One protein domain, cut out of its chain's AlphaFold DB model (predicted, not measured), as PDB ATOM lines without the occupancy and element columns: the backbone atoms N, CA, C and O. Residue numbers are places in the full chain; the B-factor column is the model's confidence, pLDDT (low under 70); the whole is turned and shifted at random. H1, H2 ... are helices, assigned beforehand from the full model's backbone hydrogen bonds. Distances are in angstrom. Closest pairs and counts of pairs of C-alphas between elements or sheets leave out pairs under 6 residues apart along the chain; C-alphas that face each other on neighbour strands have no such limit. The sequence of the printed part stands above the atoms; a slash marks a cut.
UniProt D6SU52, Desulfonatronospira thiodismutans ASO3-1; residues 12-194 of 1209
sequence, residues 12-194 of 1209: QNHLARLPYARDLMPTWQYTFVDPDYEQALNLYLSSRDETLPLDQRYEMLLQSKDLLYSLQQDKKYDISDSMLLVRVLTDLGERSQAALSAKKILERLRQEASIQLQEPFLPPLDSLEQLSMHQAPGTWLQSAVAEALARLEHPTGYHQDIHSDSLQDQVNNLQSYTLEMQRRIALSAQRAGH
ATOM      1  N   GLN A  12     177.205 136.659 220.215       87.62
ATOM      2  CA  GLN A  12     176.402 135.498 220.622       87.62
ATOM      3  C   GLN A  12     177.296 134.343 221.100       87.62
ATOM      4  O   GLN A  12     176.976 133.667 222.074       87.62
ATOM      5  N   ASN A  13     178.445 134.137 220.445       83.00
ATOM      6  CA  ASN A  13     179.407 133.089 220.792       83.00
ATOM      7  C   ASN A  13     180.276 133.439 222.009       83.00
ATOM      8  O   ASN A  13     180.755 132.528 222.692       83.00
ATOM      9  N   HIS A  14     180.499 134.731 222.258       87.12
ATOM     10  CA  HIS A  14     181.322 135.228 223.359       87.12
ATOM     11  C   HIS A  14     180.504 135.399 224.650       87.12
ATOM     12  O   HIS A  14     180.791 134.735 225.645       87.12
ATOM     13  N   LEU A  15     179.437 136.210 224.624       89.12
ATOM     14  CA  LEU A  15     178.625 136.543 225.801       89.12
ATOM     15  C   LEU A  15     177.933 135.316 226.406       89.12
ATOM     16  O   LEU A  15     177.875 135.199 227.625       89.12
ATOM     17  N   ALA A  16     177.519 134.338 225.591       85.06
ATOM     18  CA  ALA A  16     176.915 133.093 226.081       85.06
ATOM     19  C   ALA A  16     177.832 132.246 226.992       85.06
ATOM     20  O   ALA A  16     177.362 131.301 227.627       85.06
ATOM     21  N   ARG A  17     179.132 132.566 227.070       84.75
ATOM     22  CA  ARG A  17     180.111 131.904 227.948       84.75
ATOM     23  C   ARG A  17     180.353 132.655 229.263       84.75
ATOM     24  O   ARG A  17     180.999 132.102 230.150       84.75
ATOM     25  N   LEU A  18     179.867 133.892 229.399       87.44
ATOM     26  CA  LEU A  18     180.212 134.792 230.505       87.44
ATOM     27  C   LEU A  18     179.167 134.731 231.641       87.44
ATOM     28  O   LEU A  18     177.968 134.844 231.369       87.44
ATOM     29  N   PRO A  19     179.580 134.572 232.917       84.38
ATOM     30  CA  PRO A  19     178.665 134.435 234.054       84.38
ATOM     31  C   PRO A  19     177.570 135.505 234.181       84.38
ATOM     32  O   PRO A  19     176.432 135.137 234.456       84.38
ATOM     33  N   TYR A  20     177.877 136.790 233.960       85.94
ATOM     34  CA  TYR A  20     176.887 137.877 234.094       85.94
ATOM     35  C   TYR A  20     175.761 137.815 233.047       85.94
ATOM     36  O   TYR A  20     174.631 138.206 233.326       85.94
ATOM     37  N   ALA A  21     176.068 137.322 231.843       87.69
ATOM     38  CA  ALA A  21     175.162 137.335 230.700       87.69
ATOM     39  C   ALA A  21     174.173 136.159 230.701       87.69
ATOM     40  O   ALA A  21     173.161 136.220 230.006       87.69
ATOM     41  N   ARG A  22     174.434 135.097 231.480       83.75
ATOM     42  CA  ARG A  22     173.645 133.850 231.499       83.75
ATOM     43  C   ARG A  22     172.135 134.085 231.600       83.75
ATOM     44  O   ARG A  22     171.381 133.469 230.853       83.75
ATOM     45  N   ASP A  23     171.729 134.984 232.489       81.00
ATOM     46  CA  ASP A  23     170.318 135.242 232.794       81.00
ATOM     47  C   ASP A  23     169.679 136.257 231.819       81.00
ATOM     48  O   ASP A  23     168.459 136.406 231.792       81.00
ATOM     49  N   LEU A  24     170.489 136.928 230.984       86.00
ATOM     50  CA  LEU A  24     170.047 137.861 229.936       86.00
ATOM     51  C   LEU A  24     170.034 137.235 228.532       86.00
ATOM     52  O   LEU A  24     169.223 137.635 227.697       86.00
ATOM     53  N   MET A  25     170.876 136.229 228.269       87.56
ATOM     54  CA  MET A  25     170.962 135.543 226.971       87.56
ATOM     55  C   MET A  25     169.607 135.063 226.406       87.56
ATOM     56  O   MET A  25     169.414 135.229 225.201       87.56
ATOM     57  N   PRO A  26     168.653 134.520 227.197       85.38
ATOM     58  CA  PRO A  26     167.336 134.133 226.678       85.38
ATOM     59  C   PRO A  26     166.506 135.310 226.150       85.38
ATOM     60  O   PRO A  26     165.664 135.108 225.282       85.38
ATOM     61  N   THR A  27     166.745 136.528 226.646       83.62
ATOM     62  CA  THR A  27     166.144 137.765 226.122       83.62
ATOM     63  C   THR A  27     166.886 138.207 224.864       83.62
ATOM     64  O   THR A  27     166.279 138.372 223.808       83.62
ATOM     65  N   TRP A  28     168.216 138.323 224.950       88.81
ATOM     66  CA  TRP A  28     169.072 138.822 223.866       88.81
ATOM     67  C   TRP A  28     169.023 137.971 222.590       88.81
ATOM     68  O   TRP A  28     169.253 138.497 221.508       88.81
ATOM     69  N   GLN A  29     168.680 136.682 222.682       81.19
ATOM     70  CA  GLN A  29     168.450 135.817 221.515       81.19
ATOM     71  C   GLN A  29     167.260 136.242 220.633       81.19
ATOM     72  O   GLN A  29     167.185 135.793 219.490       81.19
ATOM     73  N   TYR A  30     166.353 137.090 221.134       79.62
ATOM     74  CA  TYR A  30     165.163 137.549 220.407       79.62
ATOM     75  C   TYR A  30     165.027 139.081 220.335       79.62
ATOM     76  O   TYR A  30     164.080 139.574 219.720       79.62
ATOM     77  N   THR A  31     165.955 139.847 220.920       81.56
ATOM     78  CA  THR A  31     166.012 141.306 220.734       81.56
ATOM     79  C   THR A  31     166.522 141.643 219.331       81.56
ATOM     80  O   THR A  31     167.506 141.070 218.865       81.56
ATOM     81  N   PHE A  32     165.905 142.626 218.671       83.12
ATOM     82  CA  PHE A  32     166.520 143.287 217.521       83.12
ATOM     83  C   PHE A  32     167.717 144.122 217.998       83.12
ATOM     84  O   PHE A  32     167.529 145.129 218.675       83.12
ATOM     85  N   VAL A  33     168.933 143.699 217.654       84.44
ATOM     86  CA  VAL A  33     170.157 144.484 217.864       84.44
ATOM     87  C   VAL A  33     170.379 145.360 216.635       84.44
ATOM     88  O   VAL A  33     170.167 144.914 215.507       84.44
ATOM     89  N   ASP A  34     170.802 146.605 216.836       86.25
ATOM     90  CA  ASP A  34     171.128 147.479 215.714       86.25
ATOM     91  C   ASP A  34     172.352 146.965 214.922       86.25
ATOM     92  O   ASP A  34     173.360 146.634 215.550       86.25
ATOM     93  N   PRO A  35     172.315 146.926 213.572       87.50
ATOM     94  CA  PRO A  35     173.410 146.383 212.766       87.50
ATOM     95  C   PRO A  35     174.765 147.070 212.973       87.50
ATOM     96  O   PRO A  35     175.786 146.381 213.021       87.50
ATOM     97  N   ASP A  36     174.795 148.395 213.140       87.69
ATOM     98  CA  ASP A  36     176.050 149.133 213.330       87.69
ATOM     99  C   ASP A  36     176.606 148.899 214.743       87.69
ATOM    100  O   ASP A  36     177.825 148.830 214.933       87.69
ATOM    101  N   TYR A  37     175.729 148.699 215.737       90.62
ATOM    102  CA  TYR A  37     176.140 148.335 217.096       90.62
ATOM    103  C   TYR A  37     176.624 146.882 217.185       90.62
ATOM    104  O   TYR A  37     177.679 146.622 217.768       90.62
ATOM    105  N   GLU A  38     175.919 145.939 216.552       90.81
ATOM    106  CA  GLU A  38     176.365 144.550 216.430       90.81
ATOM    107  C   GLU A  38     177.722 144.476 215.711       90.81
ATOM    108  O   GLU A  38     178.628 143.776 216.172       90.81
ATOM    109  N   GLN A  39     177.913 145.244 214.633       91.50
ATOM    110  CA  GLN A  39     179.202 145.337 213.951       91.50
ATOM    111  C   GLN A  39     180.286 145.928 214.866       91.50
ATOM    112  O   GLN A  39     181.370 145.351 214.955       91.50
ATOM    113  N   ALA A  40     180.015 147.022 215.587       92.44
ATOM    114  CA  ALA A  40     180.978 147.632 216.505       92.44
ATOM    115  C   ALA A  40     181.389 146.691 217.654       92.44
ATOM    116  O   ALA A  40     182.576 146.617 217.993       92.44
ATOM    117  N   LEU A  41     180.436 145.946 218.221       92.88
ATOM    118  CA  LEU A  41     180.662 144.950 219.271       92.88
ATOM    119  C   LEU A  41     181.475 143.757 218.753       92.88
ATOM    120  O   LEU A  41     182.456 143.357 219.381       92.88
ATOM    121  N   ASN A  42     181.133 143.230 217.577       93.75
ATOM    122  CA  ASN A  42     181.846 142.112 216.962       93.75
ATOM    123  C   ASN A  42     183.270 142.504 216.503       93.75
ATOM    124  O   ASN A  42     184.200 141.700 216.622       93.75
ATOM    125  N   LEU A  43     183.478 143.746 216.044       93.81
ATOM    126  CA  LEU A  43     184.805 144.311 215.759       93.81
ATOM    127  C   LEU A  43     185.651 144.445 217.031       93.81
ATOM    128  O   LEU A  43     186.801 144.006 217.038       93.81
ATOM    129  N   TYR A  44     185.081 144.976 218.122       94.75
ATOM    130  CA  TYR A  44     185.775 145.032 219.412       94.75
ATOM    131  C   TYR A  44     186.204 143.633 219.866       94.75
ATOM    132  O   TYR A  44     187.375 143.418 220.169       94.75
ATOM    133  N   LEU A  45     185.289 142.659 219.844       92.88
ATOM    134  CA  LEU A  45     185.587 141.277 220.225       92.88
ATOM    135  C   LEU A  45     186.665 140.642 219.335       92.88
ATOM    136  O   LEU A  45     187.578 140.003 219.852       92.88
ATOM    137  N   SER A  46     186.616 140.867 218.021       90.69
ATOM    138  CA  SER A  46     187.627 140.347 217.089       90.69
ATOM    139  C   SER A  46     189.003 141.001 217.290       90.69
ATOM    140  O   SER A  46     190.018 140.322 217.172       90.69
ATOM    141  N   SER A  47     189.070 142.271 217.716       92.31
ATOM    142  CA  SER A  47     190.341 142.932 218.068       92.31
ATOM    143  C   SER A  47     191.063 142.305 219.275       92.31
ATOM    144  O   SER A  47     192.264 142.523 219.477       92.31
ATOM    145  N   ARG A  48     190.355 141.509 220.088       89.75
ATOM    146  CA  ARG A  48     190.928 140.790 221.235       89.75
ATOM    147  C   ARG A  48     191.602 139.469 220.846       89.75
ATOM    148  O   ARG A  48     192.304 138.920 221.687       89.75
ATOM    149  N   ASP A  49     191.442 138.989 219.611       87.75
ATOM    150  CA  ASP A  49     192.116 137.782 219.123       87.75
ATOM    151  C   ASP A  49     193.628 138.024 218.982       87.75
ATOM    152  O   ASP A  49     194.082 138.810 218.150       87.75
ATOM    153  N   GLU A  50     194.427 137.352 219.814       86.75
ATOM    154  CA  GLU A  50     195.884 137.513 219.829       86.75
ATOM    155  C   GLU A  50     196.607 136.795 218.684       86.75
ATOM    156  O   GLU A  50     197.809 136.994 218.509       86.75
ATOM    157  N   THR A  51     195.892 136.002 217.878       87.00
ATOM    158  CA  THR A  51     196.437 135.383 216.661       87.00
ATOM    159  C   THR A  51     196.451 136.341 215.466       87.00
ATOM    160  O   THR A  51     197.177 136.100 214.498       87.00
ATOM    161  N   LEU A  52     195.703 137.452 215.533       86.00
ATOM    162  CA  LEU A  52     195.676 138.479 214.491       86.00
ATOM    163  C   LEU A  52     196.848 139.477 214.619       86.00
ATOM    164  O   LEU A  52     197.235 139.847 215.733       86.00
ATOM    165  N   PRO A  53     197.389 139.987 213.493       87.38
ATOM    166  CA  PRO A  53     198.385 141.060 213.492       87.38
ATOM    167  C   PRO A  53     197.927 142.320 214.245       87.38
ATOM    168  O   PRO A  53     196.760 142.714 214.190       87.38
ATOM    169  N   LEU A  54     198.858 142.975 214.948       86.12
ATOM    170  CA  LEU A  54     198.570 144.121 215.824       86.12
ATOM    171  C   LEU A  54     197.952 145.314 215.075       86.12
ATOM    172  O   LEU A  54     197.096 146.000 215.624       86.12
ATOM    173  N   ASP A  55     198.363 145.542 213.831       83.75
ATOM    174  CA  ASP A  55     197.799 146.543 212.925       83.75
ATOM    175  C   ASP A  55     196.327 146.250 212.599       83.75
ATOM    176  O   ASP A  55     195.489 147.137 212.733       83.75
ATOM    177  N   GLN A  56     195.980 144.998 212.288       87.81
ATOM    178  CA  GLN A  56     194.591 144.598 212.022       87.81
ATOM    179  C   GLN A  56     193.716 144.720 213.278       87.81
ATOM    180  O   GLN A  56     192.594 145.220 213.209       87.81
ATOM    181  N   ARG A  57     194.244 144.329 214.446       91.88
ATOM    182  CA  ARG A  57     193.564 144.498 215.743       91.88
ATOM    183  C   ARG A  57     193.333 145.977 216.074       91.88
ATOM    184  O   ARG A  57     192.270 146.334 216.577       91.88
ATOM    185  N   TYR A  58     194.300 146.841 215.769       90.88
ATOM    186  CA  TYR A  58     194.194 148.286 215.978       90.88
ATOM    187  C   TYR A  58     193.179 148.942 215.028       90.88
ATOM    188  O   TYR A  58     192.338 149.715 215.482       90.88
ATOM    189  N   GLU A  59     193.178 148.575 213.743       90.31
ATOM    190  CA  GLU A  59     192.153 149.004 212.779       90.31
ATOM    191  C   GLU A  59     190.745 148.550 213.208       90.31
ATOM    192  O   GLU A  59     189.811 149.349 213.169       90.31
ATOM    193  N   MET A  60     190.575 147.321 213.717       92.81
ATOM    194  CA  MET A  60     189.293 146.863 214.278       92.81
ATOM    195  C   MET A  60     188.831 147.699 215.487       92.81
ATOM    196  O   MET A  60     187.640 147.999 215.595       92.81
ATOM    197  N   LEU A  61     189.743 148.119 216.376       93.31
ATOM    198  CA  LEU A  61     189.416 149.025 217.491       93.31
ATOM    199  C   LEU A  61     189.006 150.422 217.005       93.31
ATOM    200  O   LEU A  61     188.070 151.004 217.555       93.31
ATOM    201  N   LEU A  62     189.671 150.962 215.979       92.44
ATOM    202  CA  LEU A  62     189.295 152.247 215.382       92.44
ATOM    203  C   LEU A  62     187.931 152.168 214.684       92.44
ATOM    204  O   LEU A  62     187.068 152.996 214.961       92.44
ATOM    205  N   GLN A  63     187.692 151.135 213.872       93.19
ATOM    206  CA  GLN A  63     186.404 150.911 213.203       93.19
ATOM    207  C   GLN A  63     185.261 150.727 214.221       93.19
ATOM    208  O   GLN A  63     184.181 151.285 214.039       93.19
ATOM    209  N   SER A  64     185.506 150.024 215.336       94.50
ATOM    210  CA  SER A  64     184.556 149.919 216.454       94.50
ATOM    211  C   SER A  64     184.257 151.284 217.099       94.50
ATOM    212  O   SER A  64     183.093 151.621 217.317       94.50
ATOM    213  N   LYS A  65     185.286 152.111 217.347       94.38
ATOM    214  CA  LYS A  65     185.124 153.461 217.915       94.38
ATOM    215  C   LYS A  65     184.295 154.375 217.013       94.38
ATOM    216  O   LYS A  65     183.407 155.070 217.500       94.38
ATOM    217  N   ASP A  66     184.592 154.382 215.718       91.75
ATOM    218  CA  ASP A  66     183.988 155.321 214.776       91.75
ATOM    219  C   ASP A  66     182.502 154.994 214.527       91.75
ATOM    220  O   ASP A  66     181.679 155.911 214.486       91.75
ATOM    221  N   LEU A  67     182.128 153.706 214.496       90.25
ATOM    222  CA  LEU A  67     180.723 153.268 214.499       90.25
ATOM    223  C   LEU A  67     179.979 153.737 215.762       90.25
ATOM    224  O   LEU A  67     178.897 154.317 215.667       90.25
ATOM    225  N   LEU A  68     180.577 153.561 216.947       91.44
ATOM    226  CA  LEU A  68     179.985 154.002 218.219       91.44
ATOM    227  C   LEU A  68     179.822 155.525 218.298       91.44
ATOM    228  O   LEU A  68     178.825 156.011 218.833       91.44
ATOM    229  N   TYR A  69     180.751 156.293 217.724       87.88
ATOM    230  CA  TYR A  69     180.591 157.741 217.607       87.88
ATOM    231  C   TYR A  69     179.508 158.158 216.601       87.88
ATOM    232  O   TYR A  69     178.913 159.218 216.802       87.88
ATOM    233  N   SER A  70     179.209 157.378 215.552       85.12
ATOM    234  CA  SER A  70     178.050 157.655 214.681       85.12
ATOM    235  C   SER A  70     176.737 157.367 215.414       85.12
ATOM    236  O   SER A  70     175.874 158.237 215.500       85.12
ATOM    237  N   LEU A  71     176.633 156.203 216.065       83.50
ATOM    238  CA  LEU A  71     175.469 155.815 216.873       83.50
ATOM    239  C   LEU A  71     175.111 156.871 217.937       83.50
ATOM    240  O   LEU A  71     173.941 157.230 218.074       83.50
ATOM    241  N   GLN A  72     176.109 157.438 218.625       79.25
ATOM    242  CA  GLN A  72     175.915 158.514 219.612       79.25
ATOM    243  C   GLN A  72     175.563 159.894 219.027       79.25
ATOM    244  O   GLN A  72     175.233 160.808 219.789       79.25
ATOM    245  N   GLN A  73     175.645 160.078 217.707       74.94
ATOM    246  CA  GLN A  73     175.193 161.293 217.018       74.94
ATOM    247  C   GLN A  73     173.773 161.132 216.462       74.94
ATOM    248  O   GLN A  73     172.975 162.063 216.578       74.94
ATOM    249  N   ASP A  74     173.451 159.963 215.906       65.00
ATOM    250  CA  ASP A  74     172.185 159.719 215.203       65.00
ATOM    251  C   ASP A  74     171.044 159.239 216.123       65.00
ATOM    252  O   ASP A  74     169.865 159.407 215.796       65.00
ATOM    253  N   LYS A  75     171.360 158.679 217.301       58.41
ATOM    254  CA  LYS A  75     170.371 158.204 218.285       58.41
ATOM    255  C   LYS A  75     170.417 158.989 219.596       58.41
ATOM    256  O   LYS A  75     171.410 159.612 219.963       58.41
ATOM    257  N   LYS A  76     169.332 158.894 220.376       57.78
ATOM    258  CA  LYS A  76     169.440 159.109 221.828       57.78
ATOM    259  C   LYS A  76     170.392 158.043 222.371       57.78
ATOM    260  O   LYS A  76     170.093 156.871 222.178       57.78
ATOM    261  N   TYR A  77     171.466 158.472 223.043       61.69
ATOM    262  CA  TYR A  77     172.397 157.628 223.807       61.69
ATOM    263  C   TYR A  77     171.718 156.374 224.369       61.69
ATOM    264  O   TYR A  77     170.707 156.501 225.073       61.69
ATOM    265  N   ASP A  78     172.303 155.198 224.152       74.75
ATOM    266  CA  ASP A  78     171.952 154.020 224.941       74.75
ATOM    267  C   ASP A  78     172.832 153.963 226.212       74.75
ATOM    268  O   ASP A  78     173.383 154.974 226.672       74.75
ATOM    269  N   ILE A  79     172.892 152.806 226.861       82.69
ATOM    270  CA  ILE A  79     173.837 152.469 227.924       82.69
ATOM    271  C   ILE A  79     174.816 151.406 227.390       82.69
ATOM    272  O   ILE A  79     176.002 151.436 227.722       82.69
ATOM    273  N   SER A  80     174.346 150.520 226.509       86.88
ATOM    274  CA  SER A  80     175.072 149.403 225.889       86.88
ATOM    275  C   SER A  80     176.175 149.885 224.939       86.88
ATOM    276  O   SER A  80     177.323 149.432 225.026       86.88
ATOM    277  N   ASP A  81     175.863 150.871 224.090       86.56
ATOM    278  CA  ASP A  81     176.817 151.563 223.211       86.56
ATOM    279  C   ASP A  81     177.939 152.237 224.019       86.56
ATOM    280  O   ASP A  81     179.129 152.127 223.724       86.56
ATOM    281  N   SER A  82     177.546 152.882 225.109       87.44
ATOM    282  CA  SER A  82     178.377 153.760 225.911       87.44
ATOM    283  C   SER A  82     179.328 152.961 226.804       87.44
ATOM    284  O   SER A  82     180.484 153.353 226.967       87.44
ATOM    285  N   MET A  83     178.898 151.811 227.339       90.75
ATOM    286  CA  MET A  83     179.784 150.892 228.067       90.75
ATOM    287  C   MET A  83     180.803 150.212 227.143       90.75
ATOM    288  O   MET A  83     181.965 150.069 227.533       90.75
ATOM    289  N   LEU A  84     180.418 149.872 225.906       93.12
ATOM    290  CA  LEU A  84     181.369 149.382 224.905       93.12
ATOM    291  C   LEU A  84     182.384 150.473 224.527       93.12
ATOM    292  O   LEU A  84     183.587 150.213 224.509       93.12
ATOM    293  N   LEU A  85     181.929 151.712 224.316       92.56
ATOM    294  CA  LEU A  85     182.803 152.849 224.018       92.56
ATOM    295  C   LEU A  85     183.812 153.115 225.150       92.56
ATOM    296  O   LEU A  85     184.973 153.413 224.870       92.56
ATOM    297  N   VAL A  86     183.428 152.938 226.422       93.44
ATOM    298  CA  VAL A  86     184.370 153.007 227.560       93.44
ATOM    299  C   VAL A  86     185.496 151.975 227.422       93.44
ATOM    300  O   VAL A  86     186.652 152.331 227.664       93.44
ATOM    301  N   ARG A  87     185.215 150.739 226.981       92.62
ATOM    302  CA  ARG A  87     186.264 149.737 226.707       92.62
ATOM    303  C   ARG A  87     187.147 150.124 225.532       92.62
ATOM    304  O   ARG A  87     188.363 150.166 225.690       92.62
ATOM    305  N   VAL A  88     186.544 150.443 224.388       94.62
ATOM    306  CA  VAL A  88     187.258 150.800 223.150       94.62
ATOM    307  C   VAL A  88     188.224 151.964 223.402       94.62
ATOM    308  O   VAL A  88     189.402 151.883 223.061       94.62
ATOM    309  N   LEU A  89     187.768 153.013 224.093       93.00
ATOM    310  CA  LEU A  89     188.606 154.151 224.485       93.00
ATOM    311  C   LEU A  89     189.669 153.785 225.534       93.00
ATOM    312  O   LEU A  89     190.729 154.404 225.557       93.00
ATOM    313  N   THR A  90     189.424 152.796 226.395       91.44
ATOM    314  CA  THR A  90     190.421 152.322 227.371       91.44
ATOM    315  C   THR A  90     191.547 151.545 226.687       91.44
ATOM    316  O   THR A  90     192.714 151.842 226.944       91.44
ATOM    317  N   ASP A  91     191.215 150.621 225.781       91.62
ATOM    318  CA  ASP A  91     192.185 149.827 225.012       91.62
ATOM    319  C   ASP A  91     192.990 150.689 224.020       91.62
ATOM    320  O   ASP A  91     194.194 150.493 223.864       91.62
ATOM    321  N   LEU A  92     192.369 151.713 223.418       90.25
ATOM    322  CA  LEU A  92     193.056 152.725 222.599       90.25
ATOM    323  C   LEU A  92     193.899 153.725 223.422       90.25
ATOM    324  O   LEU A  92     194.571 154.584 222.850       90.25
ATOM    325  N   GLY A  93     193.874 153.649 224.757       86.50
ATOM    326  CA  GLY A  93     194.620 154.546 225.648       86.50
ATOM    327  C   GLY A  93     194.017 155.950 225.814       86.50
ATOM    328  O   GLY A  93     194.601 156.792 226.501       86.50
ATOM    329  N   GLU A  94     192.830 156.208 225.264       88.56
ATOM    330  CA  GLU A  94     192.070 157.466 225.330       88.56
ATOM    331  C   GLU A  94     191.385 157.674 226.702       88.56
ATOM    332  O   GLU A  94     190.215 158.042 226.820       88.56
ATOM    333  N   ARG A  95     192.146 157.444 227.780       84.00
ATOM    334  CA  ARG A  95     191.678 157.290 229.169       84.00
ATOM    335  C   ARG A  95     190.791 158.434 229.675       84.00
ATOM    336  O   ARG A  95     189.837 158.185 230.407       84.00
ATOM    337  N   SER A  96     191.070 159.676 229.272       80.62
ATOM    338  CA  SER A  96     190.257 160.851 229.631       80.62
ATOM    339  C   SER A  96     188.864 160.825 228.993       80.62
ATOM    340  O   SER A  96     187.891 161.234 229.626       80.62
ATOM    341  N   GLN A  97     188.751 160.324 227.758       83.88
ATOM    342  CA  GLN A  97     187.469 160.167 227.066       83.88
ATOM    343  C   GLN A  97     186.674 158.990 227.649       83.88
ATOM    344  O   GLN A  97     185.463 159.102 227.854       83.88
ATOM    345  N   ALA A  98     187.361 157.892 227.987       89.00
ATOM    346  CA  ALA A  98     186.766 156.757 228.691       89.00
ATOM    347  C   ALA A  98     186.193 157.179 230.061       89.00
ATOM    348  O   ALA A  98     185.046 156.864 230.366       89.00
ATOM    349  N   ALA A  99     186.941 157.962 230.852       84.69
ATOM    350  CA  ALA A  99     186.466 158.508 232.127       84.69
ATOM    351  C   ALA A  99     185.228 159.410 231.955       84.69
ATOM    352  O   ALA A  99     184.236 159.241 232.663       84.69
ATOM    353  N   LEU A 100     185.245 160.326 230.980       83.75
ATOM    354  CA  LEU A 100     184.100 161.196 230.687       83.75
ATOM    355  C   LEU A 100     182.852 160.394 230.276       83.75
ATOM    356  O   LEU A 100     181.743 160.724 230.694       83.75
ATOM    357  N   SER A 101     183.033 159.330 229.492       86.62
ATOM    358  CA  SER A 101     181.944 158.445 229.062       86.62
ATOM    359  C   SER A 101     181.383 157.633 230.234       86.62
ATOM    360  O   SER A 101     180.175 157.649 230.457       86.62
ATOM    361  N   ALA A 102     182.245 157.029 231.061       88.50
ATOM    362  CA  ALA A 102     181.836 156.335 232.285       88.50
ATOM    363  C   ALA A 102     181.057 157.263 233.235       88.50
ATOM    364  O   ALA A 102     180.018 156.878 233.770       88.50
ATOM    365  N   LYS A 103     181.493 158.519 233.383       86.38
ATOM    366  CA  LYS A 103     180.795 159.516 234.201       86.38
ATOM    367  C   LYS A 103     179.384 159.827 233.688       86.38
ATOM    368  O   LYS A 103     178.451 159.797 234.488       86.38
ATOM    369  N   LYS A 104     179.204 160.058 232.379       85.25
ATOM    370  CA  LYS A 104     177.870 160.271 231.772       85.25
ATOM    371  C   LYS A 104     176.920 159.104 232.059       85.25
ATOM    372  O   LYS A 104     175.774 159.322 232.449       85.25
ATOM    373  N   ILE A 105     177.403 157.869 231.889       86.94
ATOM    374  CA  ILE A 105     176.617 156.655 232.152       86.94
ATOM    375  C   ILE A 105     176.212 156.606 233.632       86.94
ATOM    376  O   ILE A 105     175.046 156.385 233.948       86.94
ATOM    377  N   LEU A 106     177.147 156.875 234.547       84.38
ATOM    378  CA  LEU A 106     176.898 156.848 235.989       84.38
ATOM    379  C   LEU A 106     175.919 157.937 236.459       84.38
ATOM    380  O   LEU A 106     175.145 157.703 237.386       84.38
ATOM    381  N   GLU A 107     175.932 159.111 235.825       81.50
ATOM    382  CA  GLU A 107     174.965 160.188 236.072       81.50
ATOM    383  C   GLU A 107     173.555 159.811 235.584       81.50
ATOM    384  O   GLU A 107     172.581 160.076 236.291       81.50
ATOM    385  N   ARG A 108     173.441 159.126 234.435       80.06
ATOM    386  CA  ARG A 108     172.172 158.598 233.899       80.06
ATOM    387  C   ARG A 108     171.601 157.459 234.749       80.06
ATOM    388  O   ARG A 108     170.430 157.503 235.117       80.06
ATOM    389  N   LEU A 109     172.430 156.481 235.127       78.88
ATOM    390  CA  LEU A 109     172.040 155.322 235.947       78.88
ATOM    391  C   LEU A 109     171.478 155.706 237.332       78.88
ATOM    392  O   LEU A 109     170.893 154.858 237.997       78.88
ATOM    393  N   ARG A 110     171.661 156.957 237.784       74.38
ATOM    394  CA  ARG A 110     171.085 157.507 239.030       74.38
ATOM    395  C   ARG A 110     169.726 158.188 238.845       74.38
ATOM    396  O   ARG A 110     169.076 158.493 239.838       74.38
ATOM    397  N   GLN A 111     169.328 158.476 237.607       72.38
ATOM    398  CA  GLN A 111     168.090 159.191 237.273       72.38
ATOM    399  C   GLN A 111     166.977 158.240 236.809       72.38
ATOM    400  O   GLN A 111     165.798 158.558 236.947       72.38
ATOM    401  N   GLU A 112     167.334 157.067 236.284       68.12
ATOM    402  CA  GLU A 112     166.383 156.045 235.838       68.12
ATOM    403  C   GLU A 112     166.010 155.093 236.989       68.12
ATOM    404  O   GLU A 112     166.851 154.365 237.510       68.12
ATOM    405  N   ALA A 113     164.728 155.067 237.374       54.78
ATOM    406  CA  ALA A 113     164.227 154.227 238.473       54.78
ATOM    407  C   ALA A 113     164.182 152.716 238.149       54.78
ATOM    408  O   ALA A 113     164.049 151.892 239.052       54.78
ATOM    409  N   SER A 114     164.277 152.346 236.869       63.06
ATOM    410  CA  SER A 114     164.330 150.960 236.395       63.06
ATOM    411  C   SER A 114     165.049 150.900 235.047       63.06
ATOM    412  O   SER A 114     164.579 151.496 234.078       63.06
ATOM    413  N   ILE A 115     166.161 150.170 234.978       69.19
ATOM    414  CA  ILE A 115     166.999 150.054 233.776       69.19
ATOM    415  C   ILE A 115     166.580 148.803 232.992       69.19
ATOM    416  O   ILE A 115     166.471 147.723 233.572       69.19
ATOM    417  N   GLN A 116     166.346 148.932 231.682       70.38
ATOM    418  CA  GLN A 116     165.925 147.822 230.818       70.38
ATOM    419  C   GLN A 116     167.092 147.332 229.951       70.38
ATOM    420  O   GLN A 116     167.511 148.012 229.024       70.38
ATOM    421  N   LEU A 117     167.604 146.132 230.241       76.75
ATOM    422  CA  LEU A 117     168.788 145.550 229.589       76.75
ATOM    423  C   LEU A 117     168.406 144.650 228.410       76.75
ATOM    424  O   LEU A 117     168.700 143.455 228.394       76.75
ATOM    425  N   GLN A 118     167.674 145.226 227.455       78.31
ATOM    426  CA  GLN A 118     167.138 144.487 226.309       78.31
ATOM    427  C   GLN A 118     168.208 144.198 225.246       78.31
ATOM    428  O   GLN A 118     168.163 143.130 224.641       78.31
ATOM    429  N   GLU A 119     169.180 145.092 225.049       83.62
ATOM    430  CA  GLU A 119     170.301 144.904 224.118       83.62
ATOM    431  C   GLU A 119     171.512 144.209 224.787       83.62
ATOM    432  O   GLU A 119     171.726 144.366 225.997       83.62
ATOM    433  N   PRO A 120     172.316 143.435 224.027       89.81
ATOM    434  CA  PRO A 120     173.536 142.801 224.523       89.81
ATOM    435  C   PRO A 120     174.647 143.826 224.759       89.81
ATOM    436  O   PRO A 120     174.992 144.590 223.868       89.81
ATOM    437  N   PHE A 121     175.270 143.800 225.939       90.31
ATOM    438  CA  PHE A 121     176.330 144.743 226.309       90.31
ATOM    439  C   PHE A 121     177.548 144.043 226.920       90.31
ATOM    440  O   PHE A 121     177.417 142.991 227.545       90.31
ATOM    441  N   LEU A 122     178.721 144.682 226.833       90.44
ATOM    442  CA  LEU A 122     179.897 144.370 227.658       90.44
ATOM    443  C   LEU A 122     179.994 145.358 228.837       90.44
ATOM    444  O   LEU A 122     179.863 146.563 228.611       90.44
ATOM    445  N   PRO A 123     180.246 144.910 230.084       89.12
ATOM    446  CA  PRO A 123     180.462 145.817 231.213       89.12
ATOM    447  C   PRO A 123     181.750 146.629 231.001       89.12
ATOM    448  O   PRO A 123     182.682 146.119 230.381       89.12
ATOM    449  N   PRO A 124     181.880 147.854 231.540       88.81
ATOM    450  CA  PRO A 124     182.980 148.782 231.221       88.81
ATOM    451  C   PRO A 124     184.391 148.325 231.652       88.81
ATOM    452  O   PRO A 124     185.364 149.017 231.367       88.81
ATOM    453  N   LEU A 125     184.514 147.176 232.325       84.31
ATOM    454  CA  LEU A 125     185.769 146.496 232.651       84.31
ATOM    455  C   LEU A 125     185.646 145.005 232.310       84.31
ATOM    456  O   LEU A 125     184.578 144.414 232.475       84.31
ATOM    457  N   ASP A 126     186.754 144.397 231.898       83.50
ATOM    458  CA  ASP A 126     186.920 142.958 231.643       83.50
ATOM    459  C   ASP A 126     186.703 142.100 232.904       83.50
ATOM    460  O   ASP A 126     185.914 141.158 232.915       83.50
ATOM    461  N   SER A 127     187.325 142.495 234.015       78.38
ATOM    462  CA  SER A 127     187.268 141.829 235.325       78.38
ATOM    463  C   SER A 127     185.866 141.699 235.940       78.38
ATOM    464  O   SER A 127     185.699 140.967 236.915       78.38
ATOM    465  N   LEU A 128     184.856 142.368 235.375       78.81
ATOM    466  CA  LEU A 128     183.458 142.278 235.800       78.81
ATOM    467  C   LEU A 128     182.669 141.178 235.074       78.81
ATOM    468  O   LEU A 128     181.657 140.728 235.599       78.81
ATOM    469  N   GLU A 129     183.128 140.692 233.916       85.56
ATOM    470  CA  GLU A 129     182.435 139.647 233.133       85.56
ATOM    471  C   GLU A 129     182.219 138.343 233.918       85.56
ATOM    472  O   GLU A 129     181.283 137.585 233.659       85.56
ATOM    473  N   GLN A 130     183.096 138.072 234.884       82.06
ATOM    474  CA  GLN A 130     183.080 136.852 235.688       82.06
ATOM    475  C   GLN A 130     182.188 136.958 236.940       82.06
ATOM    476  O   GLN A 130     182.051 135.982 237.675       82.06
ATOM    477  N   LEU A 131     181.568 138.118 237.193       74.81
ATOM    478  CA  LEU A 131     180.655 138.334 238.318       74.81
ATOM    479  C   LEU A 131     179.203 138.141 237.868       74.81
ATOM    480  O   LEU A 131     178.745 138.821 236.956       74.81
ATOM    481  N   SER A 132     178.446 137.265 238.531       72.19
ATOM    482  CA  SER A 132     176.991 137.211 238.327       72.19
ATOM    483  C   SER A 132     176.336 138.522 238.776       72.19
ATOM    484  O   SER A 132     176.760 139.122 239.766       72.19
ATOM    485  N   MET A 133     175.287 138.959 238.072       70.25
ATOM    486  CA  MET A 133     174.516 140.147 238.461       70.25
ATOM    487  C   MET A 133     173.611 139.909 239.677       70.25
ATOM    488  O   MET A 133     173.237 140.862 240.364       70.25
ATOM    489  N   HIS A 134     173.235 138.648 239.926       62.31
ATOM    490  CA  HIS A 134     172.194 138.263 240.883       62.31
ATOM    491  C   HIS A 134     170.895 139.097 240.713       62.31
ATOM    492  O   HIS A 134     170.605 139.609 239.633       62.31
ATOM    493  N   GLN A 135     170.052 139.195 241.747       56.12
ATOM    494  CA  GLN A 135     168.683 139.733 241.629       56.12
ATOM    495  C   GLN A 135     168.584 141.276 241.522       56.12
ATOM    496  O   GLN A 135     167.480 141.809 241.595       56.12
ATOM    497  N   ALA A 136     169.695 142.007 241.331       68.12
ATOM    498  CA  ALA A 136     169.707 143.477 241.276       68.12
ATOM    499  C   ALA A 136     170.568 144.069 240.123       68.12
ATOM    500  O   ALA A 136     171.546 144.778 240.385       68.12
ATOM    501  N   PRO A 137     170.205 143.857 238.835       73.06
ATOM    502  CA  PRO A 137     171.028 144.279 237.689       73.06
ATOM    503  C   PRO A 137     171.368 145.778 237.644       73.06
ATOM    504  O   PRO A 137     172.477 146.153 237.268       73.06
ATOM    505  N   GLY A 138     170.446 146.653 238.064       75.12
ATOM    506  CA  GLY A 138     170.680 148.102 238.088       75.12
ATOM    507  C   GLY A 138     171.773 148.521 239.080       75.12
ATOM    508  O   GLY A 138     172.657 149.304 238.736       75.12
ATOM    509  N   THR A 139     171.766 147.946 240.285       71.62
ATOM    510  CA  THR A 139     172.796 148.181 241.310       71.62
ATOM    511  C   THR A 139     174.144 147.593 240.889       71.62
ATOM    512  O   THR A 139     175.184 148.219 241.104       71.62
ATOM    513  N   TRP A 140     174.144 146.434 240.223       78.56
ATOM    514  CA  TRP A 140     175.353 145.853 239.635       78.56
ATOM    515  C   TRP A 140     175.970 146.777 238.572       78.56
ATOM    516  O   TRP A 140     177.168 147.046 238.620       78.56
ATOM    517  N   LEU A 141     175.163 147.357 237.677       80.19
ATOM    518  CA  LEU A 141     175.646 148.302 236.660       80.19
ATOM    519  C   LEU A 141     176.145 149.627 237.244       80.19
ATOM    520  O   LEU A 141     177.193 150.123 236.830       80.19
ATOM    521  N   GLN A 142     175.453 150.183 238.241       78.38
ATOM    522  CA  GLN A 142     175.948 151.347 238.983       78.38
ATOM    523  C   GLN A 142     177.320 151.054 239.620       78.38
ATOM    524  O   GLN A 142     178.224 151.884 239.519       78.38
ATOM    525  N   SER A 143     177.501 149.855 240.190       75.06
ATOM    526  CA  SER A 143     178.782 149.392 240.747       75.06
ATOM    527  C   SER A 143     179.866 149.266 239.672       75.06
ATOM    528  O   SER A 143     180.964 149.803 239.827       75.06
ATOM    529  N   ALA A 144     179.540 148.621 238.548       80.94
ATOM    530  CA  ALA A 144     180.432 148.407 237.414       80.94
ATOM    531  C   ALA A 144     180.995 149.718 236.843       80.94
ATOM    532  O   ALA A 144     182.201 149.855 236.629       80.94
ATOM    533  N   VAL A 145     180.120 150.702 236.618       84.94
ATOM    534  CA  VAL A 145     180.492 151.994 236.033       84.94
ATOM    535  C   VAL A 145     181.202 152.892 237.056       84.94
ATOM    536  O   VAL A 145     182.147 153.593 236.690       84.94
ATOM    537  N   ALA A 146     180.828 152.837 238.341       79.44
ATOM    538  CA  ALA A 146     181.549 153.539 239.406       79.44
ATOM    539  C   ALA A 146     182.984 153.010 239.586       79.44
ATOM    540  O   ALA A 146     183.920 153.806 239.705       79.44
ATOM    541  N   GLU A 147     183.188 151.688 239.544       81.62
ATOM    542  CA  GLU A 147     184.533 151.105 239.601       81.62
ATOM    543  C   GLU A 147     185.358 151.473 238.355       81.62
ATOM    544  O   GLU A 147     186.526 151.854 238.479       81.62
ATOM    545  N   ALA A 148     184.751 151.439 237.162       84.81
ATOM    546  CA  ALA A 148     185.404 151.873 235.928       84.81
ATOM    547  C   ALA A 148     185.864 153.336 236.011       84.81
ATOM    548  O   ALA A 148     187.031 153.628 235.745       84.81
ATOM    549  N   LEU A 149     184.994 154.247 236.457       84.50
ATOM    550  CA  LEU A 149     185.328 155.661 236.635       84.50
ATOM    551  C   LEU A 149     186.495 155.847 237.621       84.50
ATOM    552  O   LEU A 149     187.495 156.482 237.280       84.50
ATOM    553  N   ALA A 150     186.433 155.204 238.794       76.69
ATOM    554  CA  ALA A 150     187.476 155.283 239.819       76.69
ATOM    555  C   ALA A 150     188.837 154.714 239.357       76.69
ATOM    556  O   ALA A 150     189.896 155.182 239.797       76.69
ATOM    557  N   ARG A 151     188.841 153.715 238.462       79.31
ATOM    558  CA  ARG A 151     190.055 153.217 237.788       79.31
ATOM    559  C   ARG A 151     190.562 154.194 236.727       79.31
ATOM    560  O   ARG A 151     191.774 154.388 236.616       79.31
ATOM    561  N   LEU A 152     189.673 154.788 235.932       80.69
ATOM    562  CA  LEU A 152     190.032 155.606 234.773       80.69
ATOM    563  C   LEU A 152     190.554 156.992 235.167       80.69
ATOM    564  O   LEU A 152     191.629 157.365 234.694       80.69
ATOM    565  N   GLU A 153     189.881 157.702 236.078       70.12
ATOM    566  CA  GLU A 153     190.286 159.047 236.522       70.12
ATOM    567  C   GLU A 153     191.659 159.061 237.227       70.12
ATOM    568  O   GLU A 153     192.393 160.050 237.144       70.12
ATOM    569  N   HIS A 154     192.041 157.967 237.906       65.31
ATOM    570  CA  HIS A 154     193.181 157.962 238.830       65.31
ATOM    571  C   HIS A 154     194.099 156.730 238.688       65.31
ATOM    572  O   HIS A 154     193.678 155.615 239.019       65.31
ATOM    573  N   PRO A 155     195.385 156.912 238.292       55.97
ATOM    574  CA  PRO A 155     196.346 155.816 238.094       55.97
ATOM    575  C   PRO A 155     196.571 154.914 239.316       55.97
ATOM    576  O   PRO A 155     196.864 153.734 239.160       55.97
ATOM    577  N   THR A 156     196.414 155.447 240.532       56.38
ATOM    578  CA  THR A 156     196.478 154.681 241.785       56.38
ATOM    579  C   THR A 156     195.438 155.211 242.768       56.38
ATOM    580  O   THR A 156     195.404 156.416 243.011       56.38
ATOM    581  N   GLY A 157     194.657 154.334 243.403       53.16
ATOM    582  CA  GLY A 157     193.674 154.753 244.414       53.16
ATOM    583  C   GLY A 157     194.290 155.149 245.760       53.16
ATOM    584  O   GLY A 157     193.722 155.964 246.473       53.16
ATOM    585  N   TYR A 158     195.495 154.656 246.072       53.56
ATOM    586  CA  TYR A 158     196.194 154.914 247.341       53.56
ATOM    587  C   TYR A 158     196.496 156.402 247.613       53.56
ATOM    588  O   TYR A 158     196.782 156.791 248.745       53.56
ATOM    589  N   HIS A 159     196.437 157.262 246.593       53.34
ATOM    590  CA  HIS A 159     196.692 158.693 246.750       53.34
ATOM    591  C   HIS A 159     195.436 159.568 246.891       53.34
ATOM    592  O   HIS A 159     195.582 160.727 247.273       53.34
ATOM    593  N   GLN A 160     194.225 159.022 246.738       55.66
ATOM    594  CA  GLN A 160     192.981 159.738 247.044       55.66
ATOM    595  C   GLN A 160     192.474 159.462 248.458       55.66
ATOM    596  O   GLN A 160     192.638 158.363 248.977       55.66
ATOM    597  N   ASP A 161     191.776 160.443 249.028       52.12
ATOM    598  CA  ASP A 161     190.757 160.176 250.039       52.12
ATOM    599  C   ASP A 161     189.465 159.790 249.311       52.12
ATOM    600  O   ASP A 161     188.719 160.647 248.829       52.12
ATOM    601  N   ILE A 162     189.194 158.484 249.229       51.84
ATOM    602  CA  ILE A 162     187.887 157.959 248.778       51.84
ATOM    603  C   ILE A 162     186.766 158.437 249.733       51.84
ATOM    604  O   ILE A 162     185.608 158.526 249.345       51.84
ATOM    605  N   HIS A 163     187.154 158.871 250.937       47.69
ATOM    606  CA  HIS A 163     186.359 159.532 251.977       47.69
ATOM    607  C   HIS A 163     186.031 161.012 251.713       47.69
ATOM    608  O   HIS A 163     185.640 161.730 252.628       47.69
ATOM    609  N   SER A 164     186.192 161.501 250.481       44.00
ATOM    610  CA  SER A 164     185.531 162.751 250.094       44.00
ATOM    611  C   SER A 164     184.023 162.511 249.963       44.00
ATOM    612  O   SER A 164     183.604 161.509 249.375       44.00
ATOM    613  N   ASP A 165     183.215 163.433 250.499       43.81
ATOM    614  CA  ASP A 165     181.765 163.257 250.715       43.81
ATOM    615  C   ASP A 165     180.975 162.870 249.451       43.81
ATOM    616  O   ASP A 165     179.882 162.323 249.538       43.81
ATOM    617  N   SER A 166     181.515 163.132 248.256       49.84
ATOM    618  CA  SER A 166     180.865 162.766 247.001       49.84
ATOM    619  C   SER A 166     181.090 161.317 246.573       49.84
ATOM    620  O   SER A 166     180.239 160.814 245.847       49.84
ATOM    621  N   LEU A 167     182.188 160.648 246.956       50.50
ATOM    622  CA  LEU A 167     182.517 159.290 246.485       50.50
ATOM    623  C   LEU A 167     182.231 158.202 247.528       50.50
ATOM    624  O   LEU A 167     181.911 157.079 247.148       50.50
ATOM    625  N   GLN A 168     182.280 158.524 248.824       48.28
ATOM    626  CA  GLN A 168     182.023 157.548 249.886       48.28
ATOM    627  C   GLN A 168     180.599 156.967 249.811       48.28
ATOM    628  O   GLN A 168     180.438 155.746 249.822       48.28
ATOM    629  N   ASP A 169     179.581 157.810 249.614       49.78
ATOM    630  CA  ASP A 169     178.188 157.376 249.417       49.78
ATOM    631  C   ASP A 169     177.994 156.553 248.132       49.78
ATOM    632  O   ASP A 169     177.087 155.724 248.044       49.78
ATOM    633  N   GLN A 170     178.859 156.743 247.132       53.72
ATOM    634  CA  GLN A 170     178.817 155.989 245.876       53.72
ATOM    635  C   GLN A 170     179.461 154.608 246.003       53.72
ATOM    636  O   GLN A 170     179.147 153.729 245.211       53.72
ATOM    637  N   VAL A 171     180.368 154.419 246.964       52.81
ATOM    638  CA  VAL A 171     181.172 153.200 247.120       52.81
ATOM    639  C   VAL A 171     180.655 152.309 248.253       52.81
ATOM    640  O   VAL A 171     180.658 151.088 248.118       52.81
ATOM    641  N   ASN A 172     180.128 152.891 249.334       49.44
ATOM    642  CA  ASN A 172     179.574 152.136 250.465       49.44
ATOM    643  C   ASN A 172     178.235 151.440 250.150       49.44
ATOM    644  O   ASN A 172     177.838 150.536 250.879       49.44
ATOM    645  N   ASN A 173     177.547 151.840 249.074       49.03
ATOM    646  CA  ASN A 173     176.271 151.260 248.637       49.03
ATOM    647  C   ASN A 173     176.419 150.180 247.539       49.03
ATOM    648  O   ASN A 173     175.415 149.695 247.015       49.03
ATOM    649  N   LEU A 174     177.646 149.799 247.162       55.75
ATOM    650  CA  LEU A 174     177.879 148.828 246.087       55.75
ATOM    651  C   LEU A 174     177.707 147.388 246.591       55.75
ATOM    652  O   LEU A 174     178.518 146.887 247.365       55.75
ATOM    653  N   GLN A 175     176.673 146.701 246.102       53.06
ATOM    654  CA  GLN A 175     176.385 145.299 246.444       53.06
ATOM    655  C   GLN A 175     177.347 144.289 245.789       53.06
ATOM    656  O   GLN A 175     177.284 143.095 246.078       53.06
ATOM    657  N   SER A 176     178.217 144.723 244.875       57.03
ATOM    658  CA  SER A 176     179.216 143.872 244.219       57.03
ATOM    659  C   SER A 176     180.416 144.704 243.777       57.03
ATOM    660  O   SER A 176     180.257 145.750 243.155       57.03
ATOM    661  N   TYR A 177     181.622 144.234 244.091       66.12
ATOM    662  CA  TYR A 177     182.885 144.919 243.805       66.12
ATOM    663  C   TYR A 177     183.984 143.919 243.420       66.12
ATOM    664  O   TYR A 177     183.980 142.774 243.883       66.12
ATOM    665  N   THR A 178     184.967 144.322 242.609       72.00
ATOM    666  CA  THR A 178     186.119 143.438 242.370       72.00
ATOM    667  C   THR A 178     187.002 143.333 243.614       72.00
ATOM    668  O   THR A 178     187.063 144.226 244.466       72.00
ATOM    669  N   LEU A 179     187.778 142.249 243.700       73.62
ATOM    670  CA  LEU A 179     188.766 142.066 244.766       73.62
ATOM    671  C   LEU A 179     189.849 143.164 244.759       73.62
ATOM    672  O   LEU A 179     190.477 143.442 245.777       73.62
ATOM    673  N   GLU A 180     190.107 143.797 243.612       74.12
ATOM    674  CA  GLU A 180     190.980 144.973 243.511       74.12
ATOM    675  C   GLU A 180     190.352 146.212 244.156       74.12
ATOM    676  O   GLU A 180     191.018 146.876 244.952       74.12
ATOM    677  N   MET A 181     189.072 146.483 243.892       74.69
ATOM    678  CA  MET A 181     188.375 147.625 244.480       74.69
ATOM    679  C   MET A 181     188.245 147.496 246.003       74.69
ATOM    680  O   MET A 181     188.535 148.462 246.704       74.69
ATOM    681  N   GLN A 182     187.975 146.296 246.536       74.00
ATOM    682  CA  GLN A 182     188.025 146.028 247.986       74.00
ATOM    683  C   GLN A 182     189.363 146.468 248.615       74.00
ATOM    684  O   GLN A 182     189.385 147.194 249.611       74.00
ATOM    685  N   ARG A 183     190.497 146.094 247.998       76.75
ATOM    686  CA  ARG A 183     191.846 146.499 248.449       76.75
ATOM    687  C   ARG A 183     192.047 148.011 248.348       76.75
ATOM    688  O   ARG A 183     192.656 148.605 249.235       76.75
ATOM    689  N   ARG A 184     191.535 148.632 247.282       76.81
ATOM    690  CA  ARG A 184     191.618 150.080 247.019       76.81
ATOM    691  C   ARG A 184     190.894 150.890 248.101       76.81
ATOM    692  O   ARG A 184     191.447 151.877 248.580       76.81
ATOM    693  N   ILE A 185     189.707 150.435 248.509       71.44
ATOM    694  CA  ILE A 185     188.879 151.041 249.563       71.44
ATOM    695  C   ILE A 185     189.561 150.906 250.926       71.44
ATOM    696  O   ILE A 185     189.823 151.917 251.576       71.44
ATOM    697  N   ALA A 186     189.922 149.685 251.331       71.69
ATOM    698  CA  ALA A 186     190.545 149.438 252.632       71.69
ATOM    699  C   ALA A 186     191.857 150.231 252.804       71.69
ATOM    700  O   ALA A 186     192.044 150.927 253.799       71.69
ATOM    701  N   LEU A 187     192.744 150.227 251.801       71.19
ATOM    702  CA  LEU A 187     193.999 150.982 251.884       71.19
ATOM    703  C   LEU A 187     193.793 152.507 251.878       71.19
ATOM    704  O   LEU A 187     194.620 153.216 252.449       71.19
ATOM    705  N   SER A 188     192.712 153.020 251.278       69.94
ATOM    706  CA  SER A 188     192.312 154.429 251.420       69.94
ATOM    707  C   SER A 188     191.876 154.732 252.858       69.94
ATOM    708  O   SER A 188     192.379 155.684 253.451       69.94
ATOM    709  N   ALA A 189     191.002 153.903 253.439       67.44
ATOM    710  CA  ALA A 189     190.486 154.082 254.798       67.44
ATOM    711  C   ALA A 189     191.594 154.047 255.857       67.44
ATOM    712  O   ALA A 189     191.724 154.994 256.637       67.44
ATOM    713  N   GLN A 190     192.473 153.039 255.808       67.38
ATOM    714  CA  GLN A 190     193.625 152.929 256.708       67.38
ATOM    715  C   GLN A 190     194.533 154.169 256.656       67.38
ATOM    716  O   GLN A 190     195.056 154.620 257.674       67.38
ATOM    717  N   ARG A 191     194.736 154.715 255.453       68.25
ATOM    718  CA  ARG A 191     195.617 155.857 255.180       68.25
ATOM    719  C   ARG A 191     194.992 157.195 255.587       68.25
ATOM    720  O   ARG A 191     195.716 158.094 256.006       68.25
ATOM    721  N   ALA A 192     193.674 157.323 255.455       61.91
ATOM    722  CA  ALA A 192     192.897 158.474 255.909       61.91
ATOM    723  C   ALA A 192     192.646 158.461 257.434       61.91
ATOM    724  O   ALA A 192     192.411 159.512 258.027       61.91
ATOM    725  N   GLY A 193     192.753 157.291 258.075       60.75
ATOM    726  CA  GLY A 193     192.535 157.111 259.513       60.75
ATOM    727  C   GLY A 193     191.077 156.828 259.889       60.75
ATOM    728  O   GLY A 193     190.668 157.167 260.997       60.75
ATOM    729  N   HIS A 194     190.298 156.239 258.978       61.62
ATOM    730  CA  HIS A 194     188.926 155.794 259.237       61.62
ATOM    731  C   HIS A 194     188.875 154.308 259.612       61.62
ATOM    732  O   HIS A 194     189.702 153.516 259.151       61.62
TER     733      HIS A 194
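AT A GLANCE: This is residues 12 to 194 of the 1209 residues of a protein of Desulfonatronospira thiodismutans ASO3-1 (UniProt D6SU52). Five helices, H3 to H7, make an up-and-down bundle, each running against the one before it, while H8 and H9 lie beyond H7 at one end of the longest axis, loosely joined to it. The short H1 and H2 lie toward the other end. The printed part has 183 residues with nine named helices and no named strand: all helix. It is compact, with a radius of gyration of the C-alphas of 16.7 A and spans of 51 by 37 by 31 A.

HOW THE PARTS SIT: H1, residues 12 to 15, and H2, residues 25 to 28, are close but not clearly touching. The closest C-alphas, of Leu 15 and Met 25, are 7.8 A apart. H3, residues 35 to 47, and H4, residues 54 to 74, touch as a hairpin at 25 degrees, closest at C-alphas 40 and 64, 4.2 A. The hub H5, residues 80 to 91, touches H4, closest at C-alphas 88 and 65, 6.2 A. H6, residues 95 to 108, touches H5 at C-alphas 98 and 86, 4.6 A, the closest. H7, residues 137 to 153, touches H6, closest at C-alphas 152 and 99, 5.3 A. H8, residues 165 to 171, only just touches H7, with 3 pairs of C-alphas within 8 A, closest 170 and 146, 7.4 A. H9, residues 179 to 192, is close to H7 but not clearly touching. In H8, 1 of 3 O i to N i+4 pairs and 2 of 4 O i to N i+3 pairs are within hydrogen-bond range.

IN THESE COORDINATES: H1 begins at C-alpha 12 (176.402, 135.498, 220.622). H4 is 30.7 A long, H7 24.3 A. H9 ends at C-alpha 192 (192.897, 158.474, 255.909).

THE WHOLE: The printed part has no cut. The links H6 to H7 and H7 to H8 are long. Residues 154 to 177 are among those under pLDDT 70.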